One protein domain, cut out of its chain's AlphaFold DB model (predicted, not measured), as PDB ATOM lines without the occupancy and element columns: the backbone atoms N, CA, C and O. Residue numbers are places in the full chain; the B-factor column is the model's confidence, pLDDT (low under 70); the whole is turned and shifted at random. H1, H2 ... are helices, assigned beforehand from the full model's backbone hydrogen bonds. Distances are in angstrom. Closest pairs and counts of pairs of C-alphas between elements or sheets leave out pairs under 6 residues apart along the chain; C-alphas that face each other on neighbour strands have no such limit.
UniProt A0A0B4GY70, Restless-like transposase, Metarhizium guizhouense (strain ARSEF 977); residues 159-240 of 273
ATOM      1  N   ALA A 159     176.058 135.202 167.058       93.56
ATOM      2  CA  ALA A 159     176.782 136.360 167.583       93.56
ATOM      3  C   ALA A 159     177.497 136.041 168.911       93.56
ATOM      4  O   ALA A 159     178.667 136.385 169.069       93.56
ATOM      5  N   ASN A 160     176.828 135.338 169.829       94.06
ATOM      6  CA  ASN A 160     177.392 134.900 171.107       94.06
ATOM      7  C   ASN A 160     178.566 133.932 170.904       94.06
ATOM      8  O   ASN A 160     179.624 134.126 171.499       94.06
ATOM      9  N   SER A 161     178.411 132.947 170.013       93.69
ATOM     10  CA  SER A 161     179.453 131.969 169.669       93.69
ATOM     11  C   SER A 161     180.701 132.649 169.100       93.69
ATOM     12  O   SER A 161     181.820 132.306 169.472       93.69
ATOM     13  N   LEU A 162     180.522 133.663 168.242       92.19
ATOM     14  CA  LEU A 162     181.631 134.462 167.712       92.19
ATOM     15  C   LEU A 162     182.373 135.229 168.818       92.19
ATOM     16  O   LEU A 162     183.599 135.264 168.799       92.19
ATOM     17  N   VAL A 163     181.657 135.827 169.779       91.31
ATOM     18  CA  VAL A 163     182.283 136.532 170.917       91.31
ATOM     19  C   VAL A 163     183.030 135.560 171.830       91.31
ATOM     20  O   VAL A 163     184.162 135.843 172.208       91.31
ATOM     21  N   GLN A 164     182.426 134.417 172.166       91.00
ATOM     22  CA  GLN A 164     183.037 133.404 173.035       91.00
ATOM     23  C   GLN A 164     184.271 132.750 172.397       91.00
ATOM     24  O   GLN A 164     185.239 132.463 173.093       91.00
ATOM     25  N   GLY A 165     184.269 132.559 171.074       90.75
ATOM     26  CA  GLY A 165     185.380 131.961 170.332       90.75
ATOM     27  C   GLY A 165     186.612 132.856 170.134       90.75
ATOM     28  O   GLY A 165     187.557 132.424 169.476       90.75
ATOM     29  N   PHE A 166     186.632 134.094 170.649       93.56
ATOM     30  CA  PHE A 166     187.762 135.015 170.484       93.56
ATOM     31  C   PHE A 166     188.302 135.541 171.822       93.56
ATOM     32  O   PHE A 166     187.809 136.530 172.366       93.56
ATOM     33  N   ASP A 167     189.394 134.944 172.304       92.56
ATOM     34  CA  ASP A 167     190.173 135.517 173.403       92.56
ATOM     35  C   ASP A 167     191.195 136.545 172.881       92.56
ATOM     36  O   ASP A 167     192.209 136.218 172.255       92.56
ATOM     37  N   ARG A 168     190.948 137.817 173.215       90.81
ATOM     38  CA  ARG A 168     191.862 138.937 172.967       90.81
ATOM     39  C   ARG A 168     193.251 138.715 173.582       90.81
ATOM     40  O   ARG A 168     194.235 139.080 172.946       90.81
ATOM     41  N   LYS A 169     193.361 138.201 174.813       89.31
ATOM     42  CA  LYS A 169     194.653 138.007 175.499       89.31
ATOM     43  C   LYS A 169     195.461 136.906 174.823       89.31
ATOM     44  O   LYS A 169     196.656 137.094 174.609       89.31
ATOM     45  N   TYR A 170     194.814 135.802 174.453       89.75
ATOM     46  CA  TYR A 170     195.457 134.710 173.724       89.75
ATOM     47  C   TYR A 170     195.933 135.155 172.334       89.75
ATOM     48  O   TYR A 170     197.106 134.988 172.010       89.75
ATOM     49  N   PHE A 171     195.089 135.857 171.566       93.12
ATOM     50  CA  PHE A 171     195.500 136.488 170.305       93.12
ATOM     51  C   PHE A 171     196.709 137.425 170.487       93.12
ATOM     52  O   PHE A 171     197.640 137.415 169.682       93.12
ATOM     53  N   GLN A 172     196.726 138.218 171.565       90.69
ATOM     54  CA  GLN A 172     197.855 139.098 171.878       90.69
ATOM     55  C   GLN A 172     199.128 138.334 172.279       90.69
ATOM     56  O   GLN A 172     200.223 138.838 172.035       90.69
ATOM     57  N   ARG A 173     199.014 137.129 172.853       88.56
ATOM     58  CA  ARG A 173     200.166 136.257 173.119       88.56
ATOM     59  C   ARG A 173     200.749 135.718 171.816       88.56
ATOM     60  O   ARG A 173     201.907 136.005 171.553       88.56
ATOM     61  N   LEU A 174     199.930 135.091 170.967       91.12
ATOM     62  CA  LEU A 174     200.362 134.512 169.686       91.12
ATOM     63  C   LEU A 174     201.082 135.526 168.782       91.12
ATOM     64  O   LEU A 174     202.099 135.220 168.169       91.12
ATOM     65  N   VAL A 175     200.582 136.768 168.705       91.25
ATOM     66  CA  VAL A 175     201.240 137.826 167.916       91.25
ATOM     67  C   VAL A 175     202.571 138.263 168.540       91.25
ATOM     68  O   VAL A 175     203.481 138.631 167.803       91.25
ATOM     69  N   LEU A 176     202.702 138.259 169.869       88.00
ATOM     70  CA  LEU A 176     203.950 138.611 170.553       88.00
ATOM     71  C   LEU A 176     204.998 137.492 170.441       88.00
ATOM     72  O   LEU A 176     206.160 137.788 170.189       88.00
ATOM     73  N   GLU A 177     204.569 136.245 170.597       87.88
ATOM     74  CA  GLU A 177     205.347 135.012 170.447       87.88
ATOM     75  C   GLU A 177     205.965 134.932 169.046       87.88
ATOM     76  O   GLU A 177     207.184 135.021 168.927       87.88
ATOM     77  N   TRP A 178     205.140 135.000 167.993       92.25
ATOM     78  CA  TRP A 178     205.590 135.078 166.595       92.25
ATOM     79  C   TRP A 178     206.643 136.175 166.350       92.25
ATOM     80  O   TRP A 178     207.602 135.983 165.606       92.25
ATOM     81  N   ILE A 179     206.490 137.342 166.983       89.88
ATOM     82  CA  ILE A 179     207.433 138.463 166.837       89.88
ATOM     83  C   ILE A 179     208.771 138.193 167.526       89.88
ATOM     84  O   ILE A 179     209.796 138.687 167.058       89.88
ATOM     85  N   ILE A 180     208.764 137.451 168.632       85.44
ATOM     86  CA  ILE A 180     209.972 137.059 169.361       85.44
ATOM     87  C   ILE A 180     210.701 135.952 168.590       85.44
ATOM     88  O   ILE A 180     211.893 136.099 168.330       85.44
ATOM     89  N   GLU A 181     209.984 134.904 168.175       88.06
ATOM     90  CA  GLU A 181     210.529 133.755 167.437       88.06
ATOM     91  C   GLU A 181     211.164 134.168 166.102       88.06
ATOM     92  O   GLU A 181     212.325 133.863 165.838       88.06
ATOM     93  N   GLU A 182     210.446 134.951 165.291       91.38
ATOM     94  CA  GLU A 182     210.929 135.452 163.994       91.38
ATOM     95  C   GLU A 182     211.802 136.722 164.122       91.38
ATOM     96  O   GLU A 182     212.102 137.394 163.125       91.38
ATOM     97  N   ASN A 183     212.185 137.100 165.351       88.12
ATOM     98  CA  ASN A 183     213.012 138.269 165.683       88.12
ATOM     99  C   ASN A 183     212.582 139.556 164.940       88.12
ATOM    100  O   ASN A 183     213.382 140.302 164.364       88.12
ATOM    101  N   HIS A 184     211.275 139.798 164.895       90.62
ATOM    102  CA  HIS A 184     210.690 140.936 164.204       90.62
ATOM    103  C   HIS A 184     210.783 142.218 165.047       90.62
ATOM    104  O   HIS A 184     210.660 142.223 166.270       90.62
ATOM    105  N   SER A 185     210.918 143.370 164.381       90.94
ATOM    106  CA  SER A 185     210.785 144.664 165.062       90.94
ATOM    107  C   SER A 185     209.381 144.810 165.654       90.94
ATOM    108  O   SER A 185     208.396 144.679 164.930       90.94
ATOM    109  N   PHE A 186     209.276 145.209 166.926       89.12
ATOM    110  CA  PHE A 186     207.998 145.464 167.611       89.12
ATOM    111  C   PHE A 186     207.067 146.451 166.877       89.12
ATOM    112  O   PHE A 186     205.853 146.423 167.079       89.12
ATOM    113  N   SER A 187     207.604 147.298 165.986       91.31
ATOM    114  CA  SER A 187     206.797 148.174 165.127       91.31
ATOM    115  C   SER A 187     205.972 147.427 164.066       91.31
ATOM    116  O   SER A 187     205.083 148.025 163.459       91.31
ATOM    117  N   VAL A 188     206.203 146.124 163.848       92.62
ATOM    118  CA  VAL A 188     205.429 145.298 162.907       92.62
ATOM    119  C   VAL A 188     203.943 145.234 163.283       92.62
ATOM    120  O   VAL A 188     203.094 145.365 162.401       92.62
ATOM    121  N   CYS A 189     203.605 145.193 164.583       90.12
ATOM    122  CA  CYS A 189     202.219 145.240 165.076       90.12
ATOM    123  C   CYS A 189     201.454 146.503 164.653       90.12
ATOM    124  O   CYS A 189     200.222 146.507 164.618       90.12
ATOM    125  N   GLU A 190     202.162 147.601 164.389       92.69
ATOM    126  CA  GLU A 190     201.575 148.895 164.033       92.69
ATOM    127  C   GLU A 190     201.419 149.076 162.518       92.69
ATOM    128  O   GLU A 190     200.764 150.021 162.069       92.69
ATOM    129  N   GLN A 191     201.942 148.148 161.708       94.38
ATOM    130  CA  GLN A 191     201.809 148.210 160.257       94.38
ATOM    131  C   GLN A 191     200.344 148.078 159.827       94.38
ATOM    132  O   GLN A 191     199.696 147.042 159.999       94.38
ATOM    133  N   GLY A 192     199.830 149.115 159.160       93.31
ATOM    134  CA  GLY A 192     198.442 149.155 158.689       93.31
ATOM    135  C   GLY A 192     198.060 148.033 157.712       93.31
ATOM    136  O   GLY A 192     196.878 147.716 157.596       93.31
ATOM    137  N   ARG A 193     199.034 147.406 157.028       94.44
ATOM    138  CA  ARG A 193     198.798 146.222 156.182       94.44
ATOM    139  C   ARG A 193     198.504 144.978 157.024       94.44
ATOM    140  O   ARG A 193     197.506 144.321 156.753       94.44
ATOM    141  N   LEU A 194     199.318 144.698 158.045       93.75
ATOM    142  CA  LEU A 194     199.125 143.556 158.944       93.75
ATOM    143  C   LEU A 194     197.805 143.682 159.711       93.75
ATOM    144  O   LEU A 194     196.984 142.771 159.678       93.75
ATOM    145  N   ARG A 195     197.539 144.862 160.290       94.00
ATOM    146  CA  ARG A 195     196.260 145.141 160.965       94.00
ATOM    147  C   ARG A 195     195.063 144.898 160.049       94.00
ATOM    148  O   ARG A 195     194.105 144.264 160.466       94.00
ATOM    149  N   ARG A 196     195.123 145.324 158.780       93.50
ATOM    150  CA  ARG A 196     194.047 145.070 157.803       93.50
ATOM    151  C   ARG A 196     193.838 143.578 157.516       93.50
ATOM    152  O   ARG A 196     192.701 143.189 157.279       93.50
ATOM    153  N   ILE A 197     194.895 142.762 157.533       94.94
ATOM    154  CA  ILE A 197     194.782 141.303 157.379       94.94
ATOM    155  C   ILE A 197     194.053 140.711 158.591       94.94
ATOM    156  O   ILE A 197     193.061 140.014 158.405       94.94
ATOM    157  N   PHE A 198     194.463 141.055 159.817       94.75
ATOM    158  CA  PHE A 198     193.773 140.587 161.023       94.75
ATOM    159  C   PHE A 198     192.307 141.046 161.083       94.75
ATOM    160  O   PHE A 198     191.431 140.233 161.354       94.75
ATOM    161  N   GLU A 199     192.019 142.311 160.758       91.75
ATOM    162  CA  GLU A 199     190.647 142.844 160.697       91.75
ATOM    163  C   GLU A 199     189.768 142.156 159.639       91.75
ATOM    164  O   GLU A 199     188.554 142.084 159.818       91.75
ATOM    165  N   TYR A 200     190.361 141.678 158.539       92.00
ATOM    166  CA  TYR A 200     189.659 140.928 157.496       92.00
ATOM    167  C   TYR A 200     189.369 139.483 157.922       92.00
ATOM    168  O   TYR A 200     188.270 138.994 157.679       92.00
ATOM    169  N   LEU A 201     190.337 138.819 158.563       92.75
ATOM    170  CA  LEU A 201     190.188 137.443 159.047       92.75
ATOM    171  C   LEU A 201     189.221 137.352 160.233       92.75
ATOM    172  O   LEU A 201     188.411 136.431 160.289       92.75
ATOM    173  N   ASN A 202     189.282 138.304 161.169       92.00
ATOM    174  CA  ASN A 202     188.331 138.396 162.268       92.00
ATOM    175  C   ASN A 202     188.084 139.864 162.685       92.00
ATOM    176  O   ASN A 202     188.954 140.492 163.302       92.00
ATOM    177  N   PRO A 203     186.884 140.429 162.441       89.81
ATOM    178  CA  PRO A 203     186.573 141.806 162.823       89.81
ATOM    179  C   PRO A 203     186.581 142.045 164.343       89.81
ATOM    180  O   PRO A 203     186.730 143.195 164.765       89.81
ATOM    181  N   LEU A 204     186.493 140.997 165.179       91.38
ATOM    182  CA  LEU A 204     186.631 141.118 166.636       91.38
ATOM    183  C   LEU A 204     187.995 141.674 167.051       91.38
ATOM    184  O   LEU A 204     188.062 142.387 168.052       91.38
ATOM    185  N   VAL A 205     189.052 141.474 166.250       92.00
ATOM    186  CA  VAL A 205     190.371 142.091 166.486       92.00
ATOM    187  C   VAL A 205     190.268 143.622 166.529       92.00
ATOM    188  O   VAL A 205     190.953 144.271 167.322       92.00
ATOM    189  N   LYS A 206     189.378 144.209 165.715       89.56
ATOM    190  CA  LYS A 206     189.093 145.648 165.722       89.56
ATOM    191  C   LYS A 206     188.148 146.039 166.852       89.56
ATOM    192  O   LYS A 206     188.433 146.980 167.581       89.56
ATOM    193  N   ILE A 207     187.026 145.325 166.973       88.50
ATOM    194  CA  ILE A 207     185.923 145.652 167.895       88.50
ATOM    195  C   ILE A 207     186.390 145.605 169.356       88.50
ATOM    196  O   ILE A 207     185.994 146.440 170.162       88.50
ATOM    197  N   THR A 208     187.262 144.651 169.688       88.56
ATOM    198  CA  THR A 208     187.817 144.475 171.041       88.56
ATOM    199  C   THR A 208     189.139 145.217 171.265       88.56
ATOM    200  O   THR A 208     189.726 145.078 172.338       88.56
ATOM    201  N   ASP A 209     189.631 145.979 170.279       88.19
ATOM    202  CA  ASP A 209     190.958 146.621 170.275       88.19
ATOM    203  C   ASP A 209     192.109 145.644 170.612       88.19
ATOM    204  O   ASP A 209     192.983 145.910 171.438       88.19
ATOM    205  N   ALA A 210     192.094 144.454 170.002       90.62
ATOM    206  CA  ALA A 210     193.094 143.416 170.255       90.62
ATOM    207  C   ALA A 210     194.447 143.685 169.565       90.62
ATOM    208  O   ALA A 210     195.440 143.036 169.889       90.62
ATOM    209  N   ASN A 211     194.528 144.654 168.647       90.81
ATOM    210  CA  ASN A 211     195.781 145.031 167.988       90.81
ATOM    211  C   ASN A 211     196.829 145.530 169.001       90.81
ATOM    212  O   ASN A 211     196.637 146.539 169.676       90.81
ATOM    213  N   ILE A 212     197.984 144.867 169.056       89.62
ATOM    214  CA  ILE A 212     199.090 145.270 169.931       89.62
ATOM    215  C   ILE A 212     199.733 146.578 169.424       89.62
ATOM    216  O   ILE A 212     199.738 146.876 168.224       89.62
ATOM    217  N   THR A 213     200.300 147.364 170.342       90.00
ATOM    218  CA  THR A 213     201.186 148.498 170.027       90.00
ATOM    219  C   THR A 213     202.574 148.278 170.628       90.00
ATOM    220  O   THR A 213     202.719 147.619 171.658       90.00
ATOM    221  N   THR A 214     203.587 148.923 170.057       88.25
ATOM    222  CA  THR A 214     204.960 148.985 170.582       88.25
ATOM    223  C   THR A 214     204.982 149.486 172.029       88.25
ATOM    224  O   THR A 214     205.804 149.048 172.835       88.25
ATOM    225  N   SER A 215     204.068 150.396 172.388       86.44
ATOM    226  CA  SER A 215     203.930 150.897 173.762       86.44
ATOM    227  C   SER A 215     203.383 149.836 174.724       86.44
ATOM    228  O   SER A 215     203.867 149.733 175.851       86.44
ATOM    229  N   THR A 216     202.454 148.993 174.259       85.50
ATOM    230  CA  THR A 216     201.930 147.838 174.999       85.50
ATOM    231  C   THR A 216     203.037 146.815 175.241       85.50
ATOM    232  O   THR A 216     203.272 146.457 176.391       85.50
ATOM    233  N   ILE A 217     203.779 146.426 174.194       84.44
ATOM    234  CA  ILE A 217     204.905 145.476 174.300       84.44
ATOM    235  C   ILE A 217     205.952 146.011 175.277       84.44
ATOM    236  O   ILE A 217     206.329 145.327 176.223       84.44
ATOM    237  N   ARG A 218     206.358 147.280 175.125       84.19
ATOM    238  CA  ARG A 218     207.307 147.932 176.038       84.19
ATOM    239  C   ARG A 218     206.838 147.868 177.492       84.19
ATOM    240  O   ARG A 218     207.653 147.569 178.363       84.19
ATOM    241  N   ARG A 219     205.552 148.131 177.755       82.81
ATOM    242  CA  ARG A 219     204.970 148.048 179.100       82.81
ATOM    243  C   ARG A 219     204.977 146.614 179.631       82.81
ATOM    244  O   ARG A 219     205.346 146.422 180.783       82.81
ATOM    245  N   MET A 220     204.644 145.619 178.808       80.56
ATOM    246  CA  MET A 220     204.734 144.204 179.190       80.56
ATOM    247  C   MET A 220     206.179 143.840 179.558       80.56
ATOM    248  O   MET A 220     206.428 143.437 180.689       80.56
ATOM    249  N   CYS A 221     207.163 144.123 178.697       80.25
ATOM    250  CA  CYS A 221     208.579 143.875 178.997       80.25
ATOM    251  C   CYS A 221     209.089 144.608 180.255       80.25
ATOM    252  O   CYS A 221     210.028 144.132 180.895       80.25
ATOM    253  N   GLN A 222     208.524 145.771 180.602       81.94
ATOM    254  CA  GLN A 222     208.831 146.489 181.848       81.94
ATOM    255  C   GLN A 222     208.245 145.787 183.080       81.94
ATOM    256  O   GLN A 222     208.947 145.675 184.082       81.94
ATOM    257  N   VAL A 223     207.003 145.295 182.998       80.25
ATOM    258  CA  VAL A 223     206.357 144.509 184.064       80.25
ATOM    259  C   VAL A 223     207.134 143.217 184.314       80.25
ATOM    260  O   VAL A 223     207.527 142.968 185.449       80.25
ATOM    261  N   LEU A 224     207.475 142.463 183.263       79.00
ATOM    262  CA  LEU A 224     208.230 141.210 183.397       79.00
ATOM    263  C   LEU A 224     209.626 141.435 183.993       79.00
ATOM    264  O   LEU A 224     210.015 140.757 184.938       79.00
ATOM    265  N   ARG A 225     210.344 142.481 183.553       78.00
ATOM    266  CA  ARG A 225     211.609 142.903 184.187       78.00
ATOM    267  C   ARG A 225     211.453 143.434 185.614       78.00
ATOM    268  O   ARG A 225     212.461 143.610 186.299       78.00
ATOM    269  N   SER A 226     210.243 143.762 186.060       79.50
ATOM    270  CA  SER A 226     209.969 144.094 187.460       79.50
ATOM    271  C   SER A 226     209.742 142.830 188.284       79.50
ATOM    272  O   SER A 226     210.292 142.733 189.373       79.50
ATOM    273  N   TRP A 227     208.988 141.864 187.755       81.69
ATOM    274  CA  TRP A 227     208.704 140.583 188.409       81.69
ATOM    275  C   TRP A 227     209.954 139.711 188.551       81.69
ATOM    276  O   TRP A 227     210.229 139.244 189.652       81.69
ATOM    277  N   LEU A 228     210.772 139.607 187.499       80.44
ATOM    278  CA  LEU A 228     212.060 138.902 187.535       80.44
ATOM    279  C   LEU A 228     213.011 139.502 188.588       80.44
ATOM    280  O   LEU A 228     213.613 138.790 189.380       80.44
ATOM    281  N   ARG A 229     213.100 140.839 188.671       82.88
ATOM    282  CA  ARG A 229     213.919 141.519 189.698       82.88
ATOM    283  C   ARG A 229     213.348 141.432 191.115       82.88
ATOM    284  O   ARG A 229     214.075 141.722 192.058       82.88
ATOM    285  N   ALA A 230     212.075 141.079 191.257       86.81
ATOM    286  CA  ALA A 230     211.418 140.867 192.540       86.81
ATOM    287  C   ALA A 230     211.406 139.386 192.968       86.81
ATOM    288  O   ALA A 230     210.880 139.094 194.037       86.81
ATOM    289  N   GLY A 231     211.946 138.465 192.155       84.19
ATOM    290  CA  GLY A 231     211.879 137.021 192.418       84.19
ATOM    291  C   GLY A 231     210.458 136.446 192.352       84.19
ATOM    292  O   GLY A 231     210.170 135.455 193.007       84.19
ATOM    293  N   VAL A 232     209.550 137.096 191.613       82.94
ATOM    294  CA  VAL A 232     208.160 136.628 191.413       82.94
ATOM    295  C   VAL A 232     208.077 135.600 190.278       82.94
ATOM    296  O   VAL A 232     207.171 134.774 190.250       82.94
ATOM    297  N   ILE A 233     209.019 135.671 189.338       76.19
ATOM    298  CA  ILE A 233     209.256 134.679 188.289       76.19
ATOM    299  C   ILE A 233     210.761 134.420 188.240       76.19
ATOM    300  O   ILE A 233     211.535 135.378 188.288       76.19
ATOM    301  N   ASP A 234     211.157 133.153 188.152       67.88
ATOM    302  CA  ASP A 234     212.570 132.759 188.078       67.88
ATOM    303  C   ASP A 234     213.126 132.870 186.649       67.88
ATOM    304  O   ASP A 234     214.307 133.162 186.466       67.88
ATOM    305  N   ASP A 235     212.260 132.716 185.641       59.19
ATOM    306  CA  ASP A 235     212.595 132.887 184.225       59.19
ATOM    307  C   ASP A 235     211.462 133.581 183.443       59.19
ATOM    308  O   ASP A 235     210.302 133.619 183.869       59.19
ATOM    309  N   LEU A 236     211.795 134.153 182.285       57.69
ATOM    310  CA  LEU A 236     210.849 134.797 181.368       57.69
ATOM    311  C   LEU A 236     210.021 133.776 180.565       57.69
ATOM    312  O   LEU A 236     208.919 134.105 180.110       57.69
ATOM    313  N   ASP A 237     210.528 132.549 180.441       53.69
ATOM    314  CA  ASP A 237     209.962 131.470 179.625       53.69
ATOM    315  C   ASP A 237     208.577 130.997 180.089       53.69
ATOM    316  O   ASP A 237     207.823 130.454 179.292       53.69
ATOM    317  N   VAL A 238     208.158 131.289 181.327       52.50
ATOM    318  CA  VAL A 238     206.819 130.930 181.851       52.50
ATOM    319  C   VAL A 238     205.670 131.536 181.017       52.50
ATOM    320  O   VAL A 238     204.557 131.017 181.011       52.50
ATOM    321  N   ILE A 239     205.925 132.624 180.278       52.53
ATOM    322  CA  ILE A 239     204.947 133.243 179.359       52.53
ATOM    323  C   ILE A 239     205.037 132.673 177.934       52.53
ATOM    324  O   ILE A 239     204.080 132.817 177.170       52.53
ATOM    325  N   LEU A 240     206.152 132.017 177.609       48.50
ATOM    326  CA  LEU A 240     206.470 131.389 176.324       48.50
ATOM    327  C   LEU A 240     206.316 129.857 176.352       48.50
ATOM    328  O   LEU A 240     206.644 129.202 175.371       48.50
TER     329      LEU A 240
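Overview. This is residues 159 to 240 of the 273 residues of the protein "Restless-like transposase" of Metarhizium guizhouense (strain ARSEF 977) (UniProt A0A0B4GY70). Four helices, H2, H3, H4 and H5, follow one another round a loose ring, with H5 coming back near the first residues of H2; from H3 the longest helix, H6, runs off as an arm, and the small H7 folds back beside it. H1 lies at the opposite end of the longest axis from the last residues of H6. The printed part has 82 residues, with seven named helices in the order H1 to H7 and no named strand; the class is all helix. The whole is only just loose, close to compact, with a radius of gyration of the C-alphas of 14.4 A, and the C-alphas span 43 by 29 by 19 A.

Arrangement. H1, residues 159 to 164, touches no helix, and a tight link of 3 residues joins it to H2, residues 168 to 181. H2 is close to H3, residues 186 to 190, but not clearly touching it; the closest C-alphas, of Ile 179 and Phe 186, are 7.1 A apart. H4, residues 192 to 201, and H5, residues 204 to 207, only just touch, with 3 pairs of C-alphas within 8 A, and only at the corner by their link; the closest C-alphas, of Glu 199 and Val 205, are 5.8 A apart. H5 is close to H2 but not clearly touching it, the closest C-alphas being those of Arg 168 and Val 205, 7.4 A apart. H6, residues 214 to 229, touches H3 with residues 214 to 217 alone; the closest C-alphas, of Phe 186 and Thr 214, are 5.5 A apart. H6 stands about perpendicular to H2, at 82 degrees. H7, residues 236 to 239, is close to H6 but not clearly touching it, with the C-alphas of Leu 224 and Leu 236 closest at 7.2 A. H2 and H4 are apart. In H1, H2 and H4 every O i to N i+4 pair is within hydrogen-bond range, in H6 11 of 12 and in H3 0 of 1, where 1 of 2 O i to N i+3 pairs is; H5 and H7 are too short for an O i to N i+4 pair.

Along the chain. H1 begins at C-alpha 159, (176.782, 136.360, 167.583). H2 measures 20.1 A from first to last C-alpha, H4 14.3 A and H6 22.4 A. H6 begins at C-alpha 214, (204.960, 148.985, 170.582), and H7 ends at C-alpha 239, (204.947, 133.243, 179.359).

Size, cuts and confidence. The two C-alphas farthest apart, of Ala 159 and Arg 229, are 43.5 A apart. The printed part has no cut, and no link is long. The mean pLDDT of the printed part is 86.0, and residues 234 to 240 are under 70.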